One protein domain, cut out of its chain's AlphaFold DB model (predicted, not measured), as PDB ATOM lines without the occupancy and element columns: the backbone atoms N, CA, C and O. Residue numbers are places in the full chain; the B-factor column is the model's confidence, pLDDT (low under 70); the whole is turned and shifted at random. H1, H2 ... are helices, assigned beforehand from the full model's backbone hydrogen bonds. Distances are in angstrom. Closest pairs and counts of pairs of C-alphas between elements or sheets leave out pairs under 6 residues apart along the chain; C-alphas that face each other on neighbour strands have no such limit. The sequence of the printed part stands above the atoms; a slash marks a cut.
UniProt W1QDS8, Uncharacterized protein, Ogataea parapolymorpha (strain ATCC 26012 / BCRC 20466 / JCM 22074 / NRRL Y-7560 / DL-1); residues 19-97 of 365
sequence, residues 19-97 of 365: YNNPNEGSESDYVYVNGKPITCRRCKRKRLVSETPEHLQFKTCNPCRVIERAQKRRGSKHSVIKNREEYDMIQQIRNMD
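This is residues 19 to 97 of the 365 residues of an uncharacterized protein of Ogataea parapolymorpha (strain ATCC 26012 / BCRC 20466 / JCM 22074 / NRRL Y-7560 / DL-1) (UniProt W1QDS8). A long two-part arm of helix, H2 and then H3, runs out from a small compact head of loops that holds the short H1. H2 begins in the head, and H3 follows nearly end to end, turned at a blunt corner by 48 degrees; residues 69 to 97 stick out and make the length. The printed part has 79 residues with three named helices, in the order H1, H2, H3, and no named strand; the class is all helix, although the helices hold 39 of the 79 residues. The whole is extended, with a radius of gyration of the C-alphas of 20.8 A and spans of 67 by 24 by 17 A.

Start with the longest helix, H3, residues 77 to 97: find C-alpha 77 at (163.159, 142.354, 184.651) and follow 30.1 A to C-alpha 97 at (186.247, 127.779, 172.006). Step back along the chain to H2, residues 62 to 75, which begins with C-alpha 62 at (166.218, 160.443, 200.201) and is 19.0 A long. Before it is H1, residues 53 to 56, 5.1 A from first to last C-alpha. Residues 19 to 52 hold no named element, but there residues 32 to 33 pair with residues 36 to 37, antiparallel.

Look first at H3 and H2, which are close but not clearly touching: their closest C-alphas, those of Arg 74 and Val 80, are 7.6 A apart. They run the same way at a steep tilt of 48 degrees. H2 and H1 are also close but not clearly touching, with the closest C-alphas, those of His 55 and Asn 62, 6.2 A apart. H1 and H3 are apart. In the backbone of H2 every O i to N i+4 pair is within hydrogen-bond range, and in H3 it is 16 of 17; H1 is too short for such a pair.

The two C-alphas farthest apart, those of Gly 35 and Asp 97, are 68.6 A apart. Without the stretch that stands free, residues 69 to 97, the body of 50 residues spans 29 by 25 by 17 A and has a radius of gyration of 10.4 A. The links from H1 to H2 and from H2 to H3 are tight, with 5 residues and 1 residue between them, and the printed part has no cut. Read the B-factor column for the model's confidence: the mean pLDDT of the printed part is 75.0, that of H3 is 60, and residues 19 to 25 and 73 to 88 are among those under 70.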
ATOM      1  N   TYR A  19     172.661 153.580 209.607       54.34
ATOM      2  CA  TYR A  19     172.077 152.511 210.423       54.34
ATOM      3  C   TYR A  19     172.529 152.569 211.886       54.34
ATOM      4  O   TYR A  19     171.737 152.265 212.774       54.34
ATOM      5  N   ASN A  20     173.777 152.972 212.132       54.84
ATOM      6  CA  ASN A  20     174.393 152.919 213.456       54.84
ATOM      7  C   ASN A  20     174.160 154.184 214.297       54.84
ATOM      8  O   ASN A  20     174.280 154.099 215.512       54.84
ATOM      9  N   ASN A  21     173.765 155.314 213.692       57.00
ATOM     10  CA  ASN A  21     173.433 156.548 214.419       57.00
ATOM     11  C   ASN A  21     172.008 157.056 214.123       57.00
ATOM     12  O   ASN A  21     171.818 158.053 213.422       57.00
ATOM     13  N   PRO A  22     170.956 156.396 214.647       55.44
ATOM     14  CA  PRO A  22     169.580 156.846 214.447       55.44
ATOM     15  C   PRO A  22     169.197 158.113 215.242       55.44
ATOM     16  O   PRO A  22     168.123 158.649 214.973       55.44
ATOM     17  N   ASN A  23     170.030 158.588 216.186       54.00
ATOM     18  CA  ASN A  23     169.611 159.524 217.246       54.00
ATOM     19  C   ASN A  23     170.534 160.732 217.539       54.00
ATOM     20  O   ASN A  23     170.298 161.423 218.524       54.00
ATOM     21  N   GLU A  24     171.547 161.051 216.732       57.75
ATOM     22  CA  GLU A  24     172.475 162.167 217.038       57.75
ATOM     23  C   GLU A  24     171.990 163.557 216.574       57.75
ATOM     24  O   GLU A  24     172.748 164.343 216.014       57.75
ATOM     25  N   GLY A  25     170.716 163.876 216.785       61.91
ATOM     26  CA  GLY A  25     170.182 165.230 216.588       61.91
ATOM     27  C   GLY A  25     169.491 165.713 217.853       61.91
ATOM     28  O   GLY A  25     168.762 164.934 218.479       61.91
ATOM     29  N   SER A  26     169.698 166.981 218.213       76.25
ATOM     30  CA  SER A  26     168.890 167.659 219.232       76.25
ATOM     31  C   SER A  26     167.415 167.608 218.812       76.25
ATOM     32  O   SER A  26     167.113 167.562 217.619       76.25
ATOM     33  N   GLU A  27     166.464 167.612 219.755       77.62
ATOM     34  CA  GLU A  27     165.029 167.615 219.407       77.62
ATOM     35  C   GLU A  27     164.647 168.780 218.474       77.62
ATOM     36  O   GLU A  27     163.736 168.641 217.660       77.62
ATOM     37  N   SER A  28     165.402 169.882 218.526       83.81
ATOM     38  CA  SER A  28     165.286 171.038 217.628       83.81
ATOM     39  C   SER A  28     165.588 170.745 216.156       83.81
ATOM     40  O   SER A  28     165.188 171.516 215.289       83.81
ATOM     41  N   ASP A  29     166.298 169.658 215.859       86.25
ATOM     42  CA  ASP A  29     166.858 169.406 214.531       86.25
ATOM     43  C   ASP A  29     165.922 168.566 213.656       86.25
ATOM     44  O   ASP A  29     166.230 168.300 212.490       86.25
ATOM     45  N   TYR A  30     164.775 168.138 214.194       90.00
ATOM     46  CA  TYR A  30     163.801 167.307 213.491       90.00
ATOM     47  C   TYR A  30     162.627 168.111 212.942       90.00
ATOM     48  O   TYR A  30     162.192 169.110 213.507       90.00
ATOM     49  N   VAL A  31     162.067 167.629 211.835       88.56
ATOM     50  CA  VAL A  31     160.860 168.209 211.238       88.56
ATOM     51  C   VAL A  31     159.626 167.624 211.916       88.56
ATOM     52  O   VAL A  31     159.491 166.400 212.004       88.56
ATOM     53  N   TYR A  32     158.702 168.486 212.338       90.50
ATOM     54  CA  TYR A  32     157.437 168.100 212.962       90.50
ATOM     55  C   TYR A  32     156.255 168.465 212.067       90.50
ATOM     56  O   TYR A  32     156.190 169.563 211.523       90.50
ATOM     57  N   VAL A  33     155.296 167.547 211.952       87.25
ATOM     58  CA  VAL A  33     153.998 167.775 211.304       87.25
ATOM     59  C   VAL A  33     152.925 167.353 212.295       87.25
ATOM     60  O   VAL A  33     152.974 166.247 212.834       87.25
ATOM     61  N   ASN A  34     151.983 168.252 212.584       88.62
ATOM     62  CA  ASN A  34     150.908 168.031 213.560       88.62
ATOM     63  C   ASN A  34     151.426 167.579 214.942       88.62
ATOM     64  O   ASN A  34     150.885 166.661 215.561       88.62
ATOM     65  N   GLY A  35     152.529 168.181 215.402       87.94
ATOM     66  CA  GLY A  35     153.143 167.879 216.700       87.94
ATOM     67  C   GLY A  35     153.873 166.533 216.780       87.94
ATOM     68  O   GLY A  35     154.334 166.160 217.855       87.94
ATOM     69  N   LYS A  36     154.013 165.794 215.670       89.12
ATOM     70  CA  LYS A  36     154.745 164.520 215.615       89.12
ATOM     71  C   LYS A  36     155.965 164.635 214.697       89.12
ATOM     72  O   LYS A  36     155.849 165.236 213.627       89.12
ATOM     73  N   PRO A  37     157.123 164.055 215.064       90.38
ATOM     74  CA  PRO A  37     158.298 164.087 214.204       90.38
ATOM     75  C   PRO A  37     158.042 163.246 212.951       90.38
ATOM     76  O   PRO A  37     157.607 162.092 213.042       90.38
ATOM     77  N   ILE A  38     158.337 163.800 211.776       91.94
ATOM     78  CA  ILE A  38     158.258 163.040 210.528       91.94
ATOM     79  C   ILE A  38     159.313 161.935 210.593       91.94
ATOM     80  O   ILE A  38     160.486 162.184 210.878       91.94
ATOM     81  N   THR A  39     158.914 160.701 210.292       92.31
ATOM     82  CA  THR A  39     159.824 159.553 210.226       92.31
ATOM     83  C   THR A  39     159.786 158.918 208.845       92.31
ATOM     84  O   THR A  39     158.748 158.846 208.191       92.31
ATOM     85  N   CYS A  40     160.937 158.442 208.377       91.75
ATOM     86  CA  CYS A  40     161.006 157.655 207.155       91.75
ATOM     87  C   CYS A  40     160.217 156.353 207.336       91.75
ATOM     88  O   CYS A  40     160.549 155.539 208.196       91.75
ATOM     89  N   ARG A  41     159.236 156.081 206.474       91.06
ATOM     90  CA  ARG A  41     158.425 154.855 206.534       91.06
ATOM     91  C   ARG A  41     159.267 153.576 206.504       91.06
ATOM     92  O   ARG A  41     158.884 152.604 207.156       91.06
ATOM     93  N   ARG A  42     160.393 153.589 205.777       89.31
ATOM     94  CA  ARG A  42     161.248 152.417 205.534       89.31
ATOM     95  C   ARG A  42     162.297 152.192 206.622       89.31
ATOM     96  O   ARG A  42     162.316 151.119 207.206       89.31
ATOM     97  N   CYS A  43     163.146 153.180 206.907       88.31
ATOM     98  CA  CYS A  43     164.205 153.038 207.918       88.31
ATOM     99  C   CYS A  43     163.822 153.560 209.310       88.31
ATOM    100  O   CYS A  43     164.637 153.490 210.218       88.31
ATOM    101  N   LYS A  44     162.617 154.121 209.478       91.06
ATOM    102  CA  LYS A  44     162.098 154.701 210.732       91.06
ATOM    103  C   LYS A  44     162.903 155.873 211.315       91.06
ATOM    104  O   LYS A  44     162.507 156.418 212.339       91.06
ATOM    105  N   ARG A  45     163.958 156.336 210.635       89.00
ATOM    106  CA  ARG A  45     164.744 157.521 211.018       89.00
ATOM    107  C   ARG A  45     163.880 158.786 211.010       89.00
ATOM    108  O   ARG A  45     163.180 159.027 210.020       89.00
ATOM    109  N   LYS A  46     163.976 159.606 212.061       91.69
ATOM    110  CA  LYS A  46     163.400 160.961 212.088       91.69
ATOM    111  C   LYS A  46     164.040 161.828 210.990       91.69
ATOM    112  O   LYS A  46     165.227 161.686 210.691       91.69
ATOM    113  N   ARG A  47     163.248 162.667 210.321       88.62
ATOM    114  CA  ARG A  47     163.720 163.546 209.234       88.62
ATOM    115  C   ARG A  47     164.318 164.811 209.849       88.62
ATOM    116  O   ARG A  47     163.705 165.389 210.743       88.62
ATOM    117  N   LEU A  48     165.493 165.217 209.376       88.75
ATOM    118  CA  LEU A  48     166.177 166.420 209.856       88.75
ATOM    119  C   LEU A  48     165.675 167.660 209.108       88.75
ATOM    120  O   LEU A  48     165.332 167.559 207.930       88.75
ATOM    121  N   VAL A  49     165.689 168.822 209.762       86.56
ATOM    122  CA  VAL A  49     165.358 170.131 209.159       86.56
ATOM    123  C   VAL A  49     166.339 170.500 208.042       86.56
ATOM    124  O   VAL A  49     165.974 171.189 207.097       86.56
ATOM    125  N   SER A  50     167.569 169.981 208.098       85.31
ATOM    126  CA  SER A  50     168.585 170.168 207.057       85.31
ATOM    127  C   SER A  50     168.273 169.444 205.741       85.31
ATOM    128  O   SER A  50     169.000 169.603 204.761       85.31
ATOM    129  N   GLU A  51     167.255 168.580 205.707       84.25
ATOM    130  CA  GLU A  51     166.827 167.952 204.464       84.25
ATOM    131  C   GLU A  51     166.043 168.934 203.599       84.25
ATOM    132  O   GLU A  51     165.201 169.678 204.092       84.25
ATOM    133  N   THR A  52     166.295 168.911 202.288       83.50
ATOM    134  CA  THR A  52     165.636 169.858 201.388       83.50
ATOM    135  C   THR A  52     164.108 169.674 201.418       83.50
ATOM    136  O   THR A  52     163.635 168.528 201.504       83.50
ATOM    137  N   PRO A  53     163.313 170.759 201.338       83.38
ATOM    138  CA  PRO A  53     161.850 170.689 201.393       83.38
ATOM    139  C   PRO A  53     161.250 169.727 200.359       83.38
ATOM    140  O   PRO A  53     160.311 168.986 200.653       83.38
ATOM    141  N   GLU A  54     161.864 169.630 199.176       82.44
ATOM    142  CA  GLU A  54     161.450 168.719 198.107       82.44
ATOM    143  C   GLU A  54     161.645 167.250 198.484       82.44
ATOM    144  O   GLU A  54     161.042 166.378 197.872       82.44
ATOM    145  N   HIS A  55     162.488 166.914 199.458       83.12
ATOM    146  CA  HIS A  55     162.624 165.542 199.942       83.12
ATOM    147  C   HIS A  55     161.681 165.230 201.106       83.12
ATOM    148  O   HIS A  55     161.388 164.056 201.349       83.12
ATOM    149  N   LEU A  56     161.204 166.244 201.826       86.19
ATOM    150  CA  LEU A  56     160.295 166.082 202.963       86.19
ATOM    151  C   LEU A  56     158.857 165.759 202.535       86.19
ATOM    152  O   LEU A  56     158.148 165.114 203.299       86.19
ATOM    153  N   GLN A  57     158.470 166.083 201.296       87.12
ATOM    154  CA  GLN A  57     157.166 165.707 200.722       87.12
ATOM    155  C   GLN A  57     156.957 164.186 200.559       87.12
ATOM    156  O   GLN A  57     155.849 163.728 200.297       87.12
ATOM    157  N   PHE A  58     158.019 163.379 200.682       88.50
ATOM    158  CA  PHE A  58     157.952 161.932 200.491       88.50
ATOM    159  C   PHE A  58     157.935 161.174 201.823       88.50
ATOM    160  O   PHE A  58     158.716 161.460 202.732       88.50
ATOM    161  N   LYS A  59     157.132 160.100 201.890       89.69
ATOM    162  CA  LYS A  59     157.033 159.201 203.061       89.69
ATOM    163  C   LYS A  59     158.337 158.456 203.378       89.69
ATOM    164  O   LYS A  59     158.499 157.908 204.469       89.69
ATOM    165  N   THR A  60     159.272 158.388 202.433       91.31
ATOM    166  CA  THR A  60     160.571 157.717 202.571       91.31
ATOM    167  C   THR A  60     161.721 158.707 202.425       91.31
ATOM    168  O   THR A  60     161.645 159.678 201.675       91.31
ATOM    169  N   CYS A  61     162.822 158.455 203.139       90.69
ATOM    170  CA  CYS A  61     163.980 159.336 203.101       90.69
ATOM    171  C   CYS A  61     164.727 159.289 201.772       90.69
ATOM    172  O   CYS A  61     164.701 158.271 201.077       90.69
ATOM    173  N   ASN A  62     165.442 160.370 201.439       84.81
ATOM    174  CA  ASN A  62     166.218 160.443 200.201       84.81
ATOM    175  C   ASN A  62     167.186 159.248 200.036       84.81
ATOM    176  O   ASN A  62     167.126 158.596 198.993       84.81
ATOM    177  N   PRO A  63     167.967 158.831 201.058       85.38
ATOM    178  CA  PRO A  63     168.784 157.619 200.960       85.38
ATOM    179  C   PRO A  63     167.984 156.358 200.596       85.38
ATOM    180  O   PRO A  63     168.370 155.620 199.687       85.38
ATOM    181  N   CYS A  64     166.839 156.119 201.245       86.88
ATOM    182  CA  CYS A  64     165.975 154.979 200.924       86.88
ATOM    183  C   CYS A  64     165.417 155.064 199.498       86.88
ATOM    184  O   CYS A  64     165.406 154.055 198.797       86.88
ATOM    185  N   ARG A  65     165.022 156.255 199.033       87.44
ATOM    186  CA  ARG A  65     164.521 156.463 197.667       87.44
ATOM    187  C   ARG A  65     165.595 156.267 196.611       87.44
ATOM    188  O   ARG A  65     165.317 155.693 195.563       87.44
ATOM    189  N   VAL A  66     166.825 156.714 196.862       82.94
ATOM    190  CA  VAL A  66     167.960 156.468 195.962       82.94
ATOM    191  C   VAL A  66     168.218 154.966 195.847       82.94
ATOM    192  O   VAL A  66     168.373 154.464 194.733       82.94
ATOM    193  N   ILE A  67     168.182 154.235 196.967       80.81
ATOM    194  CA  ILE A  67     168.301 152.771 196.974       80.81
ATOM    195  C   ILE A  67     167.149 152.130 196.191       80.81
ATOM    196  O   ILE A  67     167.403 151.265 195.362       80.81
ATOM    197  N   GLU A  68     165.904 152.563 196.388       81.44
ATOM    198  CA  GLU A  68     164.738 152.047 195.657       81.44
ATOM    199  C   GLU A  68     164.812 152.316 194.165       81.44
ATOM    200  O   GLU A  68     164.559 151.421 193.369       81.44
ATOM    201  N   ARG A  69     165.194 153.528 193.765       81.81
ATOM    202  CA  ARG A  69     165.391 153.873 192.357       81.81
ATOM    203  C   ARG A  69     166.518 153.045 191.755       81.81
ATOM    204  O   ARG A  69     166.372 152.558 190.640       81.81
ATOM    205  N   ALA A  70     167.614 152.836 192.485       72.06
ATOM    206  CA  ALA A  70     168.697 151.961 192.049       72.06
ATOM    207  C   ALA A  70     168.235 150.499 191.935       72.06
ATOM    208  O   ALA A  70     168.565 149.834 190.957       72.06
ATOM    209  N   GLN A  71     167.425 150.012 192.877       74.94
ATOM    210  CA  GLN A  71     166.828 148.677 192.839       74.94
ATOM    211  C   GLN A  71     165.798 148.535 191.715       74.94
ATOM    212  O   GLN A  71     165.813 147.514 191.050       74.94
ATOM    213  N   LYS A  72     164.969 149.544 191.422       73.56
ATOM    214  CA  LYS A  72     164.048 149.556 190.268       73.56
ATOM    215  C   LYS A  72     164.806 149.603 188.942       73.56
ATOM    216  O   LYS A  72     164.437 148.904 188.008       73.56
ATOM    217  N   ARG A  73     165.906 150.360 188.863       69.88
ATOM    218  CA  ARG A  73     166.794 150.369 187.686       69.88
ATOM    219  C   ARG A  73     167.470 149.012 187.470       69.88
ATOM    220  O   ARG A  73     167.563 148.570 186.335       69.88
ATOM    221  N   ARG A  74     167.893 148.336 188.546       58.66
ATOM    222  CA  ARG A  74     168.484 146.982 188.501       58.66
ATOM    223  C   ARG A  74     167.441 145.862 188.357       58.66
ATOM    224  O   ARG A  74     167.755 144.796 187.853       58.66
ATOM    225  N   GLY A  75     166.216 146.098 188.815       46.56
ATOM    226  CA  GLY A  75     165.120 145.134 188.923       46.56
ATOM    227  C   GLY A  75     164.023 145.306 187.875       46.56
ATOM    228  O   GLY A  75     163.037 144.573 187.915       46.56
ATOM    229  N   SER A  76     164.184 146.221 186.910       48.03
ATOM    230  CA  SER A  76     163.502 146.064 185.628       48.03
ATOM    231  C   SER A  76     163.920 144.695 185.105       48.03
ATOM    232  O   SER A  76     165.094 144.478 184.791       48.03
ATOM    233  N   LYS A  77     162.974 143.749 185.088       49.84
ATOM    234  CA  LYS A  77     163.159 142.354 184.651       49.84
ATOM    235  C   LYS A  77     163.870 142.264 183.291       49.84
ATOM    236  O   LYS A  77     164.534 141.277 183.012       49.84
ATOM    237  N   HIS A  78     163.838 143.346 182.518       46.09
ATOM    238  CA  HIS A  78     164.549 143.519 181.265       46.09
ATOM    239  C   HIS A  78     166.091 143.494 181.363       46.09
ATOM    240  O   HIS A  78     166.739 143.190 180.364       46.09
ATOM    241  N   SER A  79     166.694 143.795 182.525       46.19
ATOM    242  CA  SER A  79     168.158 143.715 182.711       46.19
ATOM    243  C   SER A  79     168.622 142.393 183.323       46.19
ATOM    244  O   SER A  79     169.709 141.930 183.005       46.19
ATOM    245  N   VAL A  80     167.806 141.740 184.156       43.62
ATOM    246  CA  VAL A  80     168.156 140.432 184.743       43.62
ATOM    247  C   VAL A  80     167.966 139.305 183.724       43.62
ATOM    248  O   VAL A  80     168.774 138.386 183.697       43.62
ATOM    249  N   ILE A  81     166.958 139.402 182.844       49.97
ATOM    250  CA  ILE A  81     166.766 138.447 181.740       49.97
ATOM    251  C   ILE A  81     167.872 138.615 180.690       49.97
ATOM    252  O   ILE A  81     168.515 137.627 180.355       49.97
ATOM    253  N   LYS A  82     168.203 139.857 180.292       51.03
ATOM    254  CA  LYS A  82     169.355 140.117 179.410       51.03
ATOM    255  C   LYS A  82     170.666 139.615 180.002       51.03
ATOM    256  O   LYS A  82     171.395 138.935 179.305       51.03
ATOM    257  N   ASN A  83     170.935 139.864 181.286       47.91
ATOM    258  CA  ASN A  83     172.158 139.358 181.910       47.91
ATOM    259  C   ASN A  83     172.178 137.827 182.019       47.91
ATOM    260  O   ASN A  83     173.256 137.258 181.979       47.91
ATOM    261  N   ARG A  84     171.031 137.147 182.157       51.88
ATOM    262  CA  ARG A  84     170.979 135.677 182.194       51.88
ATOM    263  C   ARG A  84     171.210 135.069 180.812       51.88
ATOM    264  O   ARG A  84     172.044 134.184 180.690       51.88
ATOM    265  N   GLU A  85     170.535 135.582 179.787       58.06
ATOM    266  CA  GLU A  85     170.724 135.149 178.396       58.06
ATOM    267  C   GLU A  85     172.136 135.471 177.895       58.06
ATOM    268  O   GLU A  85     172.756 134.653 177.227       58.06
ATOM    269  N   GLU A  86     172.683 136.630 178.263       56.62
ATOM    270  CA  GLU A  86     174.056 137.022 177.940       56.62
ATOM    271  C   GLU A  86     175.077 136.142 178.684       56.62
ATOM    272  O   GLU A  86     176.073 135.744 178.091       56.62
ATOM    273  N   TYR A  87     174.813 135.740 179.935       64.12
ATOM    274  CA  TYR A  87     175.678 134.804 180.668       64.12
ATOM    275  C   TYR A  87     175.613 133.372 180.111       64.12
ATOM    276  O   TYR A  87     176.654 132.725 179.986       64.12
ATOM    277  N   ASP A  88     174.426 132.896 179.726       68.44
ATOM    278  CA  ASP A  88     174.236 131.589 179.080       68.44
ATOM    279  C   ASP A  88     174.899 131.565 177.686       68.44
ATOM    280  O   ASP A  88     175.542 130.583 177.311       68.44
ATOM    281  N   MET A  89     174.845 132.681 176.949       70.06
ATOM    282  CA  MET A  89     175.518 132.852 175.656       70.06
ATOM    283  C   MET A  89     177.047 132.924 175.810       70.06
ATOM    284  O   MET A  89     177.771 132.298 175.041       70.06
ATOM    285  N   ILE A  90     177.556 133.614 176.838       67.88
ATOM    286  CA  ILE A  90     178.994 133.643 177.160       67.88
ATOM    287  C   ILE A  90     179.494 132.249 177.578       67.88
ATOM    288  O   ILE A  90     180.610 131.879 177.210       67.88
ATOM    289  N   GLN A  91     178.699 131.452 178.304       67.62
ATOM    290  CA  GLN A  91     179.054 130.054 178.580       67.62
ATOM    291  C   GLN A  91     179.066 129.189 177.315       67.62
ATOM    292  O   GLN A  91     179.991 128.399 177.145       67.62
ATOM    293  N   GLN A  92     178.098 129.352 176.408       75.38
ATOM    294  CA  GLN A  92     178.096 128.628 175.131       75.38
ATOM    295  C   GLN A  92     179.318 128.956 174.267       75.38
ATOM    296  O   GLN A  92     179.927 128.039 173.724       75.38
ATOM    297  N   ILE A  93     179.711 130.232 174.182       69.25
ATOM    298  CA  ILE A  93     180.907 130.654 173.435       69.25
ATOM    299  C   ILE A  93     182.164 130.021 174.036       69.25
ATOM    300  O   ILE A  93     182.961 129.439 173.308       69.25
ATOM    301  N   ARG A  94     182.306 130.043 175.367       69.69
ATOM    302  CA  ARG A  94     183.457 129.417 176.037       69.69
ATOM    303  C   ARG A  94     183.549 127.919 175.774       69.69
ATOM    304  O   ARG A  94     184.652 127.435 175.570       69.69
ATOM    305  N   ASN A  95     182.420 127.211 175.751       70.56
ATOM    306  CA  ASN A  95     182.407 125.776 175.468       70.56
ATOM    307  C   ASN A  95     182.809 125.483 174.009       70.56
ATOM    308  O   ASN A  95     183.586 124.563 173.772       70.56
ATOM    309  N   MET A  96     182.363 126.308 173.053       71.44
ATOM    310  CA  MET A  96     182.759 126.186 171.644       71.44
ATOM    311  C   MET A  96     184.244 126.491 171.403       71.44
ATOM    312  O   MET A  96     184.866 125.833 170.572       71.44
ATOM    313  N   ASP A  97     184.820 127.456 172.123       66.56
ATOM    314  CA  ASP A  97     186.247 127.779 172.006       66.56
ATOM    315  C   ASP A  97     187.128 126.629 172.532       66.56
ATOM    316  O   ASP A  97     188.130 126.290 171.904       66.56
TER     317      ASP A  97